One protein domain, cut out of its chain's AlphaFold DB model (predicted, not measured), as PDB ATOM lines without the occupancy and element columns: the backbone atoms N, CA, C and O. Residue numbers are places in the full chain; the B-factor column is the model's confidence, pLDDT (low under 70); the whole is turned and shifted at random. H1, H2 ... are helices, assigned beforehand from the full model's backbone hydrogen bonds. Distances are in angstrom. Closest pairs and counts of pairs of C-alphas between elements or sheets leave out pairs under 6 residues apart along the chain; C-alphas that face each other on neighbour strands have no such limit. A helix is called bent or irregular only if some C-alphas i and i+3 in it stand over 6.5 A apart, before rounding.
ATOM      1  N   SER A   9      23.086  -4.953  14.651       49.84
ATOM      2  CA  SER A   9      24.531  -4.690  14.565       49.84
ATOM      3  C   SER A   9      25.096  -4.963  13.171       49.84
ATOM      4  O   SER A   9      25.969  -4.229  12.736       49.84
ATOM      5  N   PHE A  10      24.572  -5.948  12.434       50.53
ATOM      6  CA  PHE A  10      25.031  -6.259  11.076       50.53
ATOM      7  C   PHE A  10      24.578  -5.226  10.031       50.53
ATOM      8  O   PHE A  10      25.377  -4.839   9.184       50.53
ATOM      9  N   LEU A  11      23.332  -4.740  10.115       53.28
ATOM     10  CA  LEU A  11      22.809  -3.689   9.230       53.28
ATOM     11  C   LEU A  11      23.562  -2.371   9.457       53.28
ATOM     12  O   LEU A  11      24.004  -1.724   8.511       53.28
ATOM     13  N   TRP A  12      23.771  -2.020  10.724       57.34
ATOM     14  CA  TRP A  12      24.475  -0.804  11.115       57.34
ATOM     15  C   TRP A  12      25.977  -0.884  10.843       57.34
ATOM     16  O   TRP A  12      26.540   0.069  10.315       57.34
ATOM     17  N   SER A  13      26.617  -2.033  11.087       53.22
ATOM     18  CA  SER A  13      28.028  -2.253  10.729       53.22
ATOM     19  C   SER A  13      28.255  -2.221   9.219       53.22
ATOM     20  O   SER A  13      29.317  -1.783   8.788       53.22
ATOM     21  N   ALA A  14      27.274  -2.643   8.412       53.66
ATOM     22  CA  ALA A  14      27.343  -2.548   6.954       53.66
ATOM     23  C   ALA A  14      27.207  -1.098   6.455       53.66
ATOM     24  O   ALA A  14      27.883  -0.716   5.507       53.66
ATOM     25  N   LEU A  15      26.388  -0.273   7.117       55.16
ATOM     26  CA  LEU A  15      26.263   1.162   6.821       55.16
ATOM     27  C   LEU A  15      27.430   2.005   7.361       55.16
ATOM     28  O   LEU A  15      27.580   3.169   6.981       55.16
ATOM     29  N   TYR A  16      28.228   1.425   8.257       54.31
ATOM     30  CA  TYR A  16      29.256   2.111   9.033       54.31
ATOM     31  C   TYR A  16      30.646   1.472   8.907       54.31
ATOM     32  O   TYR A  16      31.496   1.800   9.714       54.31
ATOM     33  N   CYS A  17      30.898   0.552   7.961       60.06
ATOM     34  CA  CYS A  17      32.211  -0.036   7.612       60.06
ATOM     35  C   CYS A  17      33.257  -0.128   8.757       60.06
ATOM     36  O   CYS A  17      34.424   0.210   8.566       60.06
ATOM     37  N   GLY A  18      32.854  -0.561   9.960       60.53
ATOM     38  CA  GLY A  18      33.728  -0.610  11.143       60.53
ATOM     39  C   GLY A  18      34.130   0.742  11.766       60.53
ATOM     40  O   GLY A  18      35.229   0.838  12.302       60.53
ATOM     41  N   GLY A  19      33.292   1.780  11.711       67.81
ATOM     42  CA  GLY A  19      33.602   3.125  12.216       67.81
ATOM     43  C   GLY A  19      33.686   4.229  11.159       67.81
ATOM     44  O   GLY A  19      33.927   5.380  11.510       67.81
ATOM     45  N   ARG A  20      33.564   3.899   9.868       75.50
ATOM     46  CA  ARG A  20      33.902   4.813   8.766       75.50
ATOM     47  C   ARG A  20      32.654   5.380   8.099       75.50
ATOM     48  O   ARG A  20      31.746   4.637   7.727       75.50
ATOM     49  N   ILE A  21      32.651   6.699   7.893       83.44
ATOM     50  CA  ILE A  21      31.638   7.377   7.079       83.44
ATOM     51  C   ILE A  21      31.906   7.073   5.608       83.44
ATOM     52  O   ILE A  21      32.992   7.322   5.093       83.44
ATOM     53  N   THR A  22      30.882   6.569   4.930       83.94
ATOM     54  CA  THR A  22      30.891   6.278   3.496       83.94
ATOM     55  C   THR A  22      29.761   7.037   2.797       83.94
ATOM     56  O   THR A  22      28.841   7.520   3.464       83.94
ATOM     57  N   PRO A  23      29.741   7.120   1.454       83.31
ATOM     58  CA  PRO A  23      28.618   7.726   0.736       83.31
ATOM     59  C   PRO A  23      27.248   7.114   1.090       83.31
ATOM     60  O   PRO A  23      26.236   7.814   1.102       83.31
ATOM     61  N   ALA A  24      27.201   5.821   1.433       83.06
ATOM     62  CA  ALA A  24      25.973   5.159   1.874       83.06
ATOM     63  C   ALA A  24      25.500   5.645   3.257       83.06
ATOM     64  O   ALA A  24      24.296   5.696   3.509       83.06
ATOM     65  N   THR A  25      26.425   6.052   4.134       87.44
ATOM     66  CA  THR A  25      26.124   6.562   5.477       87.44
ATOM     67  C   THR A  25      25.253   7.819   5.413       87.44
ATOM     68  O   THR A  25      24.257   7.904   6.125       87.44
ATOM     69  N   VAL A  26      25.545   8.756   4.503       87.62
ATOM     70  CA  VAL A  26      24.750   9.988   4.315       87.62
ATOM     71  C   VAL A  26      23.313   9.664   3.891       87.62
ATOM     72  O   VAL A  26      22.350  10.240   4.401       87.62
ATOM     73  N   LEU A  27      23.155   8.726   2.952       89.12
ATOM     74  CA  LEU A  27      21.839   8.300   2.468       89.12
ATOM     75  C   LEU A  27      21.042   7.599   3.573       89.12
ATOM     76  O   LEU A  27      19.857   7.889   3.749       89.12
ATOM     77  N   GLY A  28      21.705   6.731   4.342       90.31
ATOM     78  CA  GLY A  28      21.130   6.090   5.522       90.31
ATOM     79  C   GLY A  28      20.675   7.113   6.561       90.31
ATOM     80  O   GLY A  28      19.546   7.029   7.039       90.31
ATOM     81  N   LEU A  29      21.496   8.133   6.831       92.69
ATOM     82  CA  LEU A  29      21.184   9.197   7.783       92.69
ATOM     83  C   LEU A  29      19.914   9.933   7.372       92.69
ATOM     84  O   LEU A  29      18.937   9.931   8.117       92.69
ATOM     85  N   ARG A  30      19.864  10.457   6.145       93.56
ATOM     86  CA  ARG A  30      18.681  11.162   5.627       93.56
ATOM     87  C   ARG A  30      17.422  10.300   5.616       93.56
ATOM     88  O   ARG A  30      16.327  10.819   5.829       93.56
ATOM     89  N   HIS A  31      17.552   9.004   5.334       93.69
ATOM     90  CA  HIS A  31      16.418   8.087   5.385       93.69
ATOM     91  C   HIS A  31      15.889   7.942   6.815       93.69
ATOM     92  O   HIS A  31      14.694   8.130   7.048       93.69
ATOM     93  N   LEU A  32      16.769   7.673   7.782       93.69
ATOM     94  CA  LEU A  32      16.362   7.489   9.171       93.69
ATOM     95  C   LEU A  32      15.821   8.765   9.799       93.69
ATOM     96  O   LEU A  32      14.824   8.685  10.503       93.69
ATOM     97  N   LEU A  33      16.382   9.938   9.503       94.25
ATOM     98  CA  LEU A  33      15.855  11.208  10.019       94.25
ATOM     99  C   LEU A  33      14.383  11.438   9.650       94.25
ATOM    100  O   LEU A  33      13.638  12.026  10.429       94.25
ATOM    101  N   LYS A  34      13.945  10.931   8.492       93.75
ATOM    102  CA  LYS A  34      12.536  10.968   8.071       93.75
ATOM    103  C   LYS A  34      11.697   9.876   8.729       93.75
ATOM    104  O   LYS A  34      10.502  10.068   8.924       93.75
ATOM    105  N   ALA A  35      12.306   8.733   9.028       93.62
ATOM    106  CA  ALA A  35      11.609   7.538   9.479       93.62
ATOM    107  C   ALA A  35      11.446   7.471  11.008       93.62
ATOM    108  O   ALA A  35      10.376   7.103  11.477       93.62
ATOM    109  N   ILE A  36      12.459   7.858  11.796       94.06
ATOM    110  CA  ILE A  36      12.438   7.731  13.265       94.06
ATOM    111  C   ILE A  36      11.287   8.470  13.974       94.06
ATOM    112  O   ILE A  36      10.852   7.959  15.010       94.06
ATOM    113  N   PRO A  37      10.758   9.613  13.479       91.69
ATOM    114  CA  PRO A  37       9.626  10.271  14.133       91.69
ATOM    115  C   PRO A  37       8.294   9.556  13.879       91.69
ATOM    116  O   PRO A  37       7.325   9.801  14.597       91.69
ATOM    117  N   ALA A  38       8.214   8.689  12.861       91.19
ATOM    118  CA  ALA A  38       6.983   7.989  12.521       91.19
ATOM    119  C   ALA A  38       6.565   7.061  13.670       91.19
ATOM    120  O   ALA A  38       7.380   6.320  14.226       91.19
ATOM    121  N   SER A  39       5.287   7.099  14.052       86.69
ATOM    122  CA  SER A  39       4.777   6.337  15.197       86.69
ATOM    123  C   SER A  39       4.890   4.824  14.995       86.69
ATOM    124  O   SER A  39       5.097   4.111  15.973       86.69
ATOM    125  N   PRO A  46      10.167  -2.254  19.279       76.31
ATOM    126  CA  PRO A  46      10.545  -0.902  19.680       76.31
ATOM    127  C   PRO A  46      12.068  -0.696  19.757       76.31
ATOM    128  O   PRO A  46      12.533   0.446  19.732       76.31
ATOM    129  N   THR A  47      12.867  -1.770  19.808       82.56
ATOM    130  CA  THR A  47      14.334  -1.667  19.873       82.56
ATOM    131  C   THR A  47      14.943  -1.178  18.558       82.56
ATOM    132  O   THR A  47      16.033  -0.611  18.567       82.56
ATOM    133  N   LEU A  48      14.218  -1.288  17.437       86.06
ATOM    134  CA  LEU A  48      14.639  -0.769  16.133       86.06
ATOM    135  C   LEU A  48      14.810   0.747  16.123       86.06
ATOM    136  O   LEU A  48      15.821   1.255  15.637       86.06
ATOM    137  N   ARG A  49      13.828   1.477  16.671       90.25
ATOM    138  CA  ARG A  49      13.893   2.944  16.779       90.25
ATOM    139  C   ARG A  49      15.086   3.367  17.598       90.25
ATOM    140  O   ARG A  49      15.836   4.261  17.224       90.25
ATOM    141  N   TRP A  50      15.265   2.672  18.701       85.56
ATOM    142  CA  TRP A  50      16.339   2.937  19.618       85.56
ATOM    143  C   TRP A  50      17.721   2.651  18.992       85.56
ATOM    144  O   TRP A  50      18.608   3.501  19.058       85.56
ATOM    145  N   ALA A  51      17.883   1.530  18.283       83.94
ATOM    146  CA  ALA A  51      19.103   1.214  17.542       83.94
ATOM    147  C   ALA A  51      19.395   2.228  16.420       83.94
ATOM    148  O   ALA A  51      20.550   2.593  16.213       83.94
ATOM    149  N   ALA A  52      18.361   2.721  15.730       90.31
ATOM    150  CA  ALA A  52      18.507   3.765  14.718       90.31
ATOM    151  C   ALA A  52      19.024   5.080  15.323       90.31
ATOM    152  O   ALA A  52      19.924   5.694  14.757       90.31
ATOM    153  N   VAL A  53      18.510   5.494  16.488       92.44
ATOM    154  CA  VAL A  53      18.989   6.700  17.186       92.44
ATOM    155  C   VAL A  53      20.445   6.549  17.634       92.44
ATOM    156  O   VAL A  53      21.227   7.481  17.457       92.44
ATOM    157  N   TRP A  54      20.849   5.376  18.136       87.62
ATOM    158  CA  TRP A  54      22.260   5.109  18.445       87.62
ATOM    159  C   TRP A  54      23.154   5.174  17.216       87.62
ATOM    160  O   TRP A  54      24.209   5.797  17.263       87.62
ATOM    161  N   TRP A  55      22.730   4.581  16.102       88.50
ATOM    162  CA  TRP A  55      23.503   4.661  14.870       88.50
ATOM    163  C   TRP A  55      23.629   6.110  14.377       88.50
ATOM    164  O   TRP A  55      24.716   6.530  13.990       88.50
ATOM    165  N   ILE A  56      22.555   6.908  14.461       93.00
ATOM    166  CA  ILE A  56      22.602   8.347  14.152       93.00
ATOM    167  C   ILE A  56      23.621   9.048  15.055       93.00
ATOM    168  O   ILE A  56      24.437   9.820  14.555       93.00
ATOM    169  N   ARG A  57      23.618   8.754  16.361       91.25
ATOM    170  CA  ARG A  57      24.625   9.264  17.298       91.25
ATOM    171  C   ARG A  57      26.042   8.894  16.852       91.25
ATOM    172  O   ARG A  57      26.891   9.773  16.791       91.25
ATOM    173  N   ASP A  58      26.310   7.640  16.509       87.50
ATOM    174  CA  ASP A  58      27.651   7.213  16.089       87.50
ATOM    175  C   ASP A  58      28.100   7.925  14.799       87.50
ATOM    176  O   ASP A  58      29.252   8.348  14.689       87.50
ATOM    177  N   VAL A  59      27.180   8.161  13.857       90.38
ATOM    178  CA  VAL A  59      27.445   8.975  12.659       90.38
ATOM    179  C   VAL A  59      27.752  10.430  13.020       90.38
ATOM    180  O   VAL A  59      28.693  11.002  12.467       90.38
ATOM    181  N   ILE A  60      27.007  11.022  13.961       92.81
ATOM    182  CA  ILE A  60      27.281  12.367  14.489       92.81
ATOM    183  C   ILE A  60      28.695  12.415  15.088       92.81
ATOM    184  O   ILE A  60      29.465  13.311  14.743       92.81
ATOM    185  N   ALA A  61      29.066  11.436  15.924       88.75
ATOM    186  CA  ALA A  61      30.402  11.345  16.516       88.75
ATOM    187  C   ALA A  61      31.484  11.310  15.438       88.75
ATOM    188  O   ALA A  61      32.402  12.126  15.465       88.75
ATOM    189  N   ALA A  62      31.352  10.396  14.471       87.12
ATOM    190  CA  ALA A  62      32.314  10.220  13.390       87.12
ATOM    191  C   ALA A  62      32.476  11.489  12.544       87.12
ATOM    192  O   ALA A  62      33.601  11.876  12.216       87.12
ATOM    193  N   ALA A  63      31.369  12.166  12.228       90.31
ATOM    194  CA  ALA A  63      31.376  13.385  11.428       90.31
ATOM    195  C   ALA A  63      32.063  14.550  12.159       90.31
ATOM    196  O   ALA A  63      32.735  15.359  11.519       90.31
ATOM    197  N   LEU A  64      31.946  14.587  13.491       89.06
ATOM    198  CA  LEU A  64      32.510  15.606  14.382       89.06
ATOM    199  C   LEU A  64      33.904  15.262  14.946       89.06
ATOM    200  O   LEU A  64      34.390  15.982  15.819       89.06
ATOM    201  N   THR A  65      34.546  14.175  14.501       82.19
ATOM    202  CA  THR A  65      35.921  13.833  14.925       82.19
ATOM    203  C   THR A  65      36.937  14.924  14.542       82.19
ATOM    204  O   THR A  65      36.659  15.762  13.688       82.19
ATOM    205  N   ASP A  66      38.137  14.895  15.130       62.00
ATOM    206  CA  ASP A  66      39.122  16.001  15.150       62.00
ATOM    207  C   ASP A  66      39.766  16.406  13.809       62.00
ATOM    208  O   ASP A  66      40.663  17.247  13.777       62.00
ATOM    209  N   THR A  67      39.341  15.847  12.677       67.56
ATOM    210  CA  THR A  67      39.762  16.396  11.381       67.56
ATOM    211  C   THR A  67      38.970  17.664  11.121       67.56
ATOM    212  O   THR A  67      37.738  17.612  11.087       67.56
ATOM    213  N   ASP A  68      39.666  18.782  10.903       77.94
ATOM    214  CA  ASP A  68      39.021  20.045  10.552       77.94
ATOM    215  C   ASP A  68      38.096  19.802   9.341       77.94
ATOM    216  O   ASP A  68      38.564  19.343   8.289       77.94
ATOM    217  N   PRO A  69      36.784  20.092   9.443       80.31
ATOM    218  CA  PRO A  69      35.875  20.013   8.306       80.31
ATOM    219  C   PRO A  69      36.393  20.769   7.074       80.31
ATOM    220  O   PRO A  69      36.066  20.406   5.946       80.31
ATOM    221  N   LYS A  70      37.231  21.800   7.251       85.12
ATOM    222  CA  LYS A  70      37.918  22.491   6.151       85.12
ATOM    223  C   LYS A  70      38.918  21.596   5.424       85.12
ATOM    224  O   LYS A  70      38.921  21.606   4.196       85.12
ATOM    225  N   ASP A  71      39.706  20.793   6.132       87.38
ATOM    226  CA  ASP A  71      40.665  19.860   5.524       87.38
ATOM    227  C   ASP A  71      39.943  18.747   4.760       87.38
ATOM    228  O   ASP A  71      40.319  18.394   3.634       87.38
ATOM    229  N   ALA A  72      38.841  18.247   5.329       86.88
ATOM    230  CA  ALA A  72      37.961  17.307   4.646       86.88
ATOM    231  C   ALA A  72      37.364  17.931   3.371       86.88
ATOM    232  O   ALA A  72      37.398  17.303   2.314       86.88
ATOM    233  N   ARG A  73      36.910  19.193   3.422       91.56
ATOM    234  CA  ARG A  73      36.416  19.936   2.246       91.56
ATOM    235  C   ARG A  73      37.494  20.159   1.189       91.56
ATOM    236  O   ARG A  73      37.215  19.982   0.008       91.56
ATOM    237  N   LEU A  74      38.722  20.503   1.579       91.38
ATOM    238  CA  LEU A  74      39.847  20.659   0.647       91.38
ATOM    239  C   LEU A  74      40.188  19.342  -0.056       91.38
ATOM    240  O   LEU A  74      40.471  19.336  -1.254       91.38
ATOM    241  N   THR A  75      40.139  18.230   0.674       89.56
ATOM    242  CA  THR A  75      40.351  16.891   0.112       89.56
ATOM    243  C   THR A  75      39.205  16.510  -0.822       89.56
ATOM    244  O   THR A  75      39.449  16.122  -1.963       89.56
ATOM    245  N   ALA A  76      37.958  16.713  -0.391       89.31
ATOM    246  CA  ALA A  76      36.758  16.470  -1.188       89.31
ATOM    247  C   ALA A  76      36.723  17.317  -2.475       89.31
ATOM    248  O   ALA A  76      36.311  16.828  -3.520       89.31
ATOM    249  N   ALA A  77      37.218  18.558  -2.446       91.12
ATOM    250  CA  ALA A  77      37.269  19.442  -3.613       91.12
ATOM    251  C   ALA A  77      38.193  18.936  -4.736       91.12
ATOM    252  O   ALA A  77      38.075  19.377  -5.878       91.12
ATOM    253  N   ARG A  78      39.087  17.979  -4.448       90.62
ATOM    254  CA  ARG A  78      39.918  17.301  -5.459       90.62
ATOM    255  C   ARG A  78      39.140  16.233  -6.237       90.62
ATOM    256  O   ARG A  78      39.719  15.559  -7.090       90.62
ATOM    257  N   ARG A  79      37.847  16.054  -5.942       87.06
ATOM    258  CA  ARG A  79      36.980  15.067  -6.585       87.06
ATOM    259  C   ARG A  79      36.885  15.323  -8.076       87.06
ATOM    260  O   ARG A  79      36.372  16.338  -8.534       87.06
ATOM    261  N   ASN A  80      37.344  14.333  -8.829       89.81
ATOM    262  CA  ASN A  80      37.142  14.244 -10.260       89.81
ATOM    263  C   ASN A  80      36.207  13.066 -10.535       89.81
ATOM    264  O   ASN A  80      36.596  11.912 -10.360       89.81
ATOM    265  N   GLU A  81      34.978  13.361 -10.967       87.56
ATOM    266  CA  GLU A  81      33.931  12.349 -11.151       87.56
ATOM    267  C   GLU A  81      34.323  11.249 -12.142       87.56
ATOM    268  O   GLU A  81      33.970  10.094 -11.939       87.56
ATOM    269  N   GLN A  82      35.092  11.568 -13.188       87.56
ATOM    270  CA  GLN A  82      35.525  10.570 -14.170       87.56
ATOM    271  C   GLN A  82      36.548   9.601 -13.568       87.56
ATOM    272  O   GLN A  82      36.424   8.388 -13.737       87.56
ATOM    273  N   ILE A  83      37.532  10.128 -12.831       85.62
ATOM    274  CA  ILE A  83      38.547   9.317 -12.141       85.62
ATOM    275  C   ILE A  83      37.885   8.450 -11.067       85.62
ATOM    276  O   ILE A  83      38.170   7.258 -10.974       85.62
ATOM    277  N   VAL A  84      36.975   9.036 -10.291       84.44
ATOM    278  CA  VAL A  84      36.216   8.344  -9.246       84.44
ATOM    279  C   VAL A  84      35.338   7.244  -9.835       84.44
ATOM    280  O   VAL A  84      35.376   6.122  -9.339       84.44
ATOM    281  N   ASP A 103      42.024   4.353   3.121       58.03
ATOM    282  CA  ASP A 103      42.445   5.709   2.807       58.03
ATOM    283  C   ASP A 103      43.791   5.728   2.069       58.03
ATOM    284  O   ASP A 103      44.453   6.753   2.080       58.03
ATOM    285  N   ASN A 104      44.271   4.634   1.465       60.31
ATOM    286  CA  ASN A 104      45.563   4.630   0.766       60.31
ATOM    287  C   ASN A 104      45.412   4.886  -0.741       60.31
ATOM    288  O   ASN A 104      46.355   5.344  -1.389       60.31
ATOM    289  N   ASP A 105      44.215   4.676  -1.296       65.69
ATOM    290  CA  ASP A 105      43.899   4.987  -2.689       65.69
ATOM    291  C   ASP A 105      43.422   6.442  -2.845       65.69
ATOM    292  O   ASP A 105      42.392   6.835  -2.294       65.69
ATOM    293  N   ALA A 106      44.112   7.244  -3.666       72.56
ATOM    294  CA  ALA A 106      43.790   8.667  -3.845       72.56
ATOM    295  C   ALA A 106      42.315   8.949  -4.236       72.56
ATOM    296  O   ALA A 106      41.730   9.876  -3.673       72.56
ATOM    297  N   PRO A 107      41.652   8.177  -5.129       77.50
ATOM    298  CA  PRO A 107      40.219   8.364  -5.390       77.50
ATOM    299  C   PRO A 107      39.313   7.941  -4.220       77.50
ATOM    300  O   PRO A 107      38.256   8.542  -4.026       77.50
ATOM    301  N   GLY A 108      39.721   6.940  -3.431       77.19
ATOM    302  CA  GLY A 108      38.999   6.469  -2.243       77.19
ATOM    303  C   GLY A 108      39.009   7.503  -1.115       77.19
ATOM    304  O   GLY A 108      37.946   7.848  -0.601       77.19
ATOM    305  N   GLN A 109      40.175   8.089  -0.822       82.81
ATOM    306  CA  GLN A 109      40.319   9.177   0.157       82.81
ATOM    307  C   GLN A 109      39.368  10.344  -0.135       82.81
ATOM    308  O   GLN A 109      38.711  10.873   0.759       82.81
ATOM    309  N   VAL A 110      39.272  10.749  -1.406       85.94
ATOM    310  CA  VAL A 110      38.431  11.876  -1.822       85.94
ATOM    311  C   VAL A 110      36.939  11.555  -1.678       85.94
ATOM    312  O   VAL A 110      36.168  12.426  -1.275       85.94
ATOM    313  N   LEU A 111      36.526  10.311  -1.945       83.50
ATOM    314  CA  LEU A 111      35.154   9.848  -1.713       83.50
ATOM    315  C   LEU A 111      34.784   9.829  -0.225       83.50
ATOM    316  O   LEU A 111      33.697  10.280   0.133       83.50
ATOM    317  N   LEU A 112      35.671   9.322   0.634       85.00
ATOM    318  CA  LEU A 112      35.438   9.253   2.079       85.00
ATOM    319  C   LEU A 112      35.437  10.654   2.709       85.00
ATOM    320  O   LEU A 112      34.566  10.965   3.522       85.00
ATOM    321  N   ALA A 113      36.328  11.542   2.257       87.62
ATOM    322  CA  ALA A 113      36.313  12.949   2.643       87.62
ATOM    323  C   ALA A 113      35.010  13.647   2.219       87.62
ATOM    324  O   ALA A 113      34.401  14.336   3.033       87.62
ATOM    325  N   ALA A 114      34.540  13.433   0.982       89.12
ATOM    326  CA  ALA A 114      33.273  13.991   0.508       89.12
ATOM    327  C   ALA A 114      32.077  13.473   1.322       89.12
ATOM    328  O   ALA A 114      31.262  14.268   1.776       89.12
ATOM    329  N   ALA A 115      32.013  12.165   1.588       89.00
ATOM    330  CA  ALA A 115      30.955  11.579   2.406       89.00
ATOM    331  C   ALA A 115      30.934  12.148   3.832       89.00
ATOM    332  O   ALA A 115      29.868  12.389   4.396       89.00
ATOM    333  N   ARG A 116      32.108  12.401   4.416       89.31
ATOM    334  CA  ARG A 116      32.211  13.053   5.720       89.31
ATOM    335  C   ARG A 116      31.700  14.490   5.694       89.31
ATOM    336  O   ARG A 116      30.977  14.864   6.613       89.31
ATOM    337  N   VAL A 117      32.057  15.270   4.673       92.12
ATOM    338  CA  VAL A 117      31.535  16.635   4.487       92.12
ATOM    339  C   VAL A 117      30.016  16.607   4.348       92.12
ATOM    340  O   VAL A 117      29.337  17.329   5.066       92.12
ATOM    341  N   ASP A 118      29.482  15.711   3.518       92.75
ATOM    342  CA  ASP A 118      28.039  15.551   3.331       92.75
ATOM    343  C   ASP A 118      27.322  15.161   4.636       92.75
ATOM    344  O   ASP A 118      26.231  15.655   4.919       92.75
ATOM    345  N   CYS A 119      27.922  14.283   5.452       92.94
ATOM    346  CA  CYS A 119      27.406  13.945   6.780       92.94
ATOM    347  C   CYS A 119      27.444  15.152   7.721       92.94
ATOM    348  O   CYS A 119      26.443  15.412   8.381       92.94
ATOM    349  N   PHE A 120      28.567  15.880   7.770       94.31
ATOM    350  CA  PHE A 120      28.738  17.079   8.596       94.31
ATOM    351  C   PHE A 120      27.691  18.146   8.246       94.31
ATOM    352  O   PHE A 120      26.974  18.614   9.126       94.31
ATOM    353  N   ASP A 121      27.535  18.456   6.959       94.69
ATOM    354  CA  ASP A 121      26.580  19.452   6.466       94.69
ATOM    355  C   ASP A 121      25.113  19.015   6.689       94.69
ATOM    356  O   ASP A 121      24.220  19.856   6.776       94.69
ATOM    357  N   CYS A 122      24.848  17.710   6.830       95.50
ATOM    358  CA  CYS A 122      23.527  17.159   7.155       95.50
ATOM    359  C   CYS A 122      23.195  17.209   8.660       95.50
ATOM    360  O   CYS A 122      22.028  17.061   9.027       95.50
ATOM    361  N   LEU A 123      24.179  17.396   9.552       95.94
ATOM    362  CA  LEU A 123      23.960  17.317  11.005       95.94
ATOM    363  C   LEU A 123      22.912  18.305  11.547       95.94
ATOM    364  O   LEU A 123      22.147  17.900  12.427       95.94
ATOM    365  N   PRO A 124      22.793  19.554  11.050       97.19
ATOM    366  CA  PRO A 124      21.726  20.455  11.482       97.19
ATOM    367  C   PRO A 124      20.312  19.890  11.277       97.19
ATOM    368  O   PRO A 124      19.426  20.144  12.095       97.19
ATOM    369  N   GLU A 125      20.101  19.077  10.235       96.69
ATOM    370  CA  GLU A 125      18.812  18.431   9.956       96.69
ATOM    371  C   GLU A 125      18.464  17.346  10.989       96.69
ATOM    372  O   GLU A 125      17.292  17.004  11.151       96.69
ATOM    373  N   CYS A 126      19.453  16.829  11.728       97.00
ATOM    374  CA  CYS A 126      19.240  15.810  12.753       97.00
ATOM    375  C   CYS A 126      18.511  16.347  13.993       97.00
ATOM    376  O   CYS A 126      17.837  15.573  14.676       97.00
ATOM    377  N   TYR A 127      18.638  17.646  14.299       97.25
ATOM    378  CA  TYR A 127      18.167  18.201  15.572       97.25
ATOM    379  C   TYR A 127      16.658  18.031  15.762       97.25
ATOM    380  O   TYR A 127      16.238  17.497  16.780       97.25
ATOM    381  N   GLY A 128      15.844  18.435  14.778       96.81
ATOM    382  CA  GLY A 128      14.377  18.390  14.872       96.81
ATOM    383  C   GLY A 128      13.814  16.982  15.120       96.81
ATOM    384  O   GLY A 128      13.075  16.783  16.085       96.81
ATOM    385  N   PRO A 129      14.166  15.979  14.293       97.06
ATOM    386  CA  PRO A 129      13.763  14.594  14.519       97.06
ATOM    387  C   PRO A 129      14.184  14.054  15.887       97.06
ATOM    388  O   PRO A 129      13.371  13.420  16.554       97.06
ATOM    389  N   LEU A 130      15.414  14.319  16.338       96.81
ATOM    390  CA  LEU A 130      15.905  13.814  17.624       96.81
ATOM    391  C   LEU A 130      15.265  14.527  18.820       96.81
ATOM    392  O   LEU A 130      14.862  13.860  19.772       96.81
ATOM    393  N   SER A 131      15.106  15.852  18.773       96.19
ATOM    394  CA  SER A 131      14.458  16.617  19.845       96.19
ATOM    395  C   SER A 131      12.988  16.227  20.011       96.19
ATOM    396  O   SER A 131      12.496  16.147  21.135       96.19
ATOM    397  N   SER A 132      12.311  15.854  18.918       95.50
ATOM    398  CA  SER A 132      10.939  15.325  18.962       95.50
ATOM    399  C   SER A 132      10.799  14.027  19.766       95.50
ATOM    400  O   SER A 132       9.694  13.685  20.176       95.50
ATOM    401  N   LEU A 133      11.898  13.308  20.022       95.19
ATOM    402  CA  LEU A 133      11.895  12.076  20.808       95.19
ATOM    403  C   LEU A 133      12.078  12.326  22.310       95.19
ATOM    404  O   LEU A 133      11.840  11.406  23.089       95.19
TER     405      LEU A 133
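AT A GLANCE: This is residues 9 to 39, 46 to 84 and 103 to 133 of the 349 residues of an uncharacterized protein of Actinoplanes sp. N902-109 (UniProt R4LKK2). A long bent helix, H6, runs along most of the domain's length; beside one of its ends H2, H3 and the arm H6b make a triangle of helices, while H4 and the short H5 pack on the arm H6a towards the other end. H2 packs on both arms of H6 and on H3, H3 also meets H6a near residues 59 to 63, and the small H1 sits on the side of H2 and H3 away from H6. The printed part has 101 residues with six named helices, H1 to H6 in chain order, and no named strand: the class is all helix, and the packing is mostly crossed. It is compact, with a radius of gyration of the C-alphas of 14.2 A, yet elongated, spanning 43 by 27 by 25 A.

HOW THE PARTS SIT: H6, residues 106 to 131, is the hub, touching four other helices. By its hydrogen bonds it was assigned as one helix, but it is bent: C-alphas 121 and 124 are 7.1 A apart, and its arms H6a, residues 106 to 121, and H6b, residues 124 to 131, stand at a steep tilt of 51 degrees. H6b is itself irregular, with C-alphas 125 and 128 6.6 A apart. H2, residues 23 to 35, touches H6a at a shallow tilt of 21 degrees, the same way; their closest C-alphas, of Pro 23 and Ala 115, are 4.8 A apart. H4, residues 69 to 76, touches H6a at a steep tilt of 40 degrees, opposite ways, with the C-alphas of Ala 76 and Ala 114 closest at 4.6 A. H3, residues 47 to 63, touches H6a with residues 59 to 63 alone, closest at the C-alphas of Ala 63 and Phe 120, 5.4 A. H1, residues 9 to 15, only just touches H2, with 3 pairs of C-alphas within 8 A, the closest being those of Leu 15 and Thr 25, 5.6 A. H5, residues 81 to 84, touches H6a, closest at the C-alphas of Val 84 and Pro 107, 5.6 A; H1 and H4 are among the pairs that are apart. Every O i to N i+4 pair is within hydrogen-bond range in H1, H3, H4 and H6a, against 7 of 9 in H2 and 2 of 4 in H6b; H5 is too short for such a pair.

IN THESE COORDINATES: H6a measures 22.8 A from C-alpha 106 at (43.790, 8.667, -3.845), and H6b 11.7 A to C-alpha 131 at (14.458, 16.617, 19.845). H3 is 24.3 A long and H2 19.1 A.

THE WHOLE: The C-alphas of Pro 46 and Gln 82 are farthest apart, at 43.6 A. Residues 40 to 45 and 85 to 102 are not printed, with C-alpha gaps of 10.3 A and 13.8 A. No link printed whole is long. Mean pLDDT of the printed part is 84.1; residues 9 to 19, 66 to 67 and 103 to 105 are under 70.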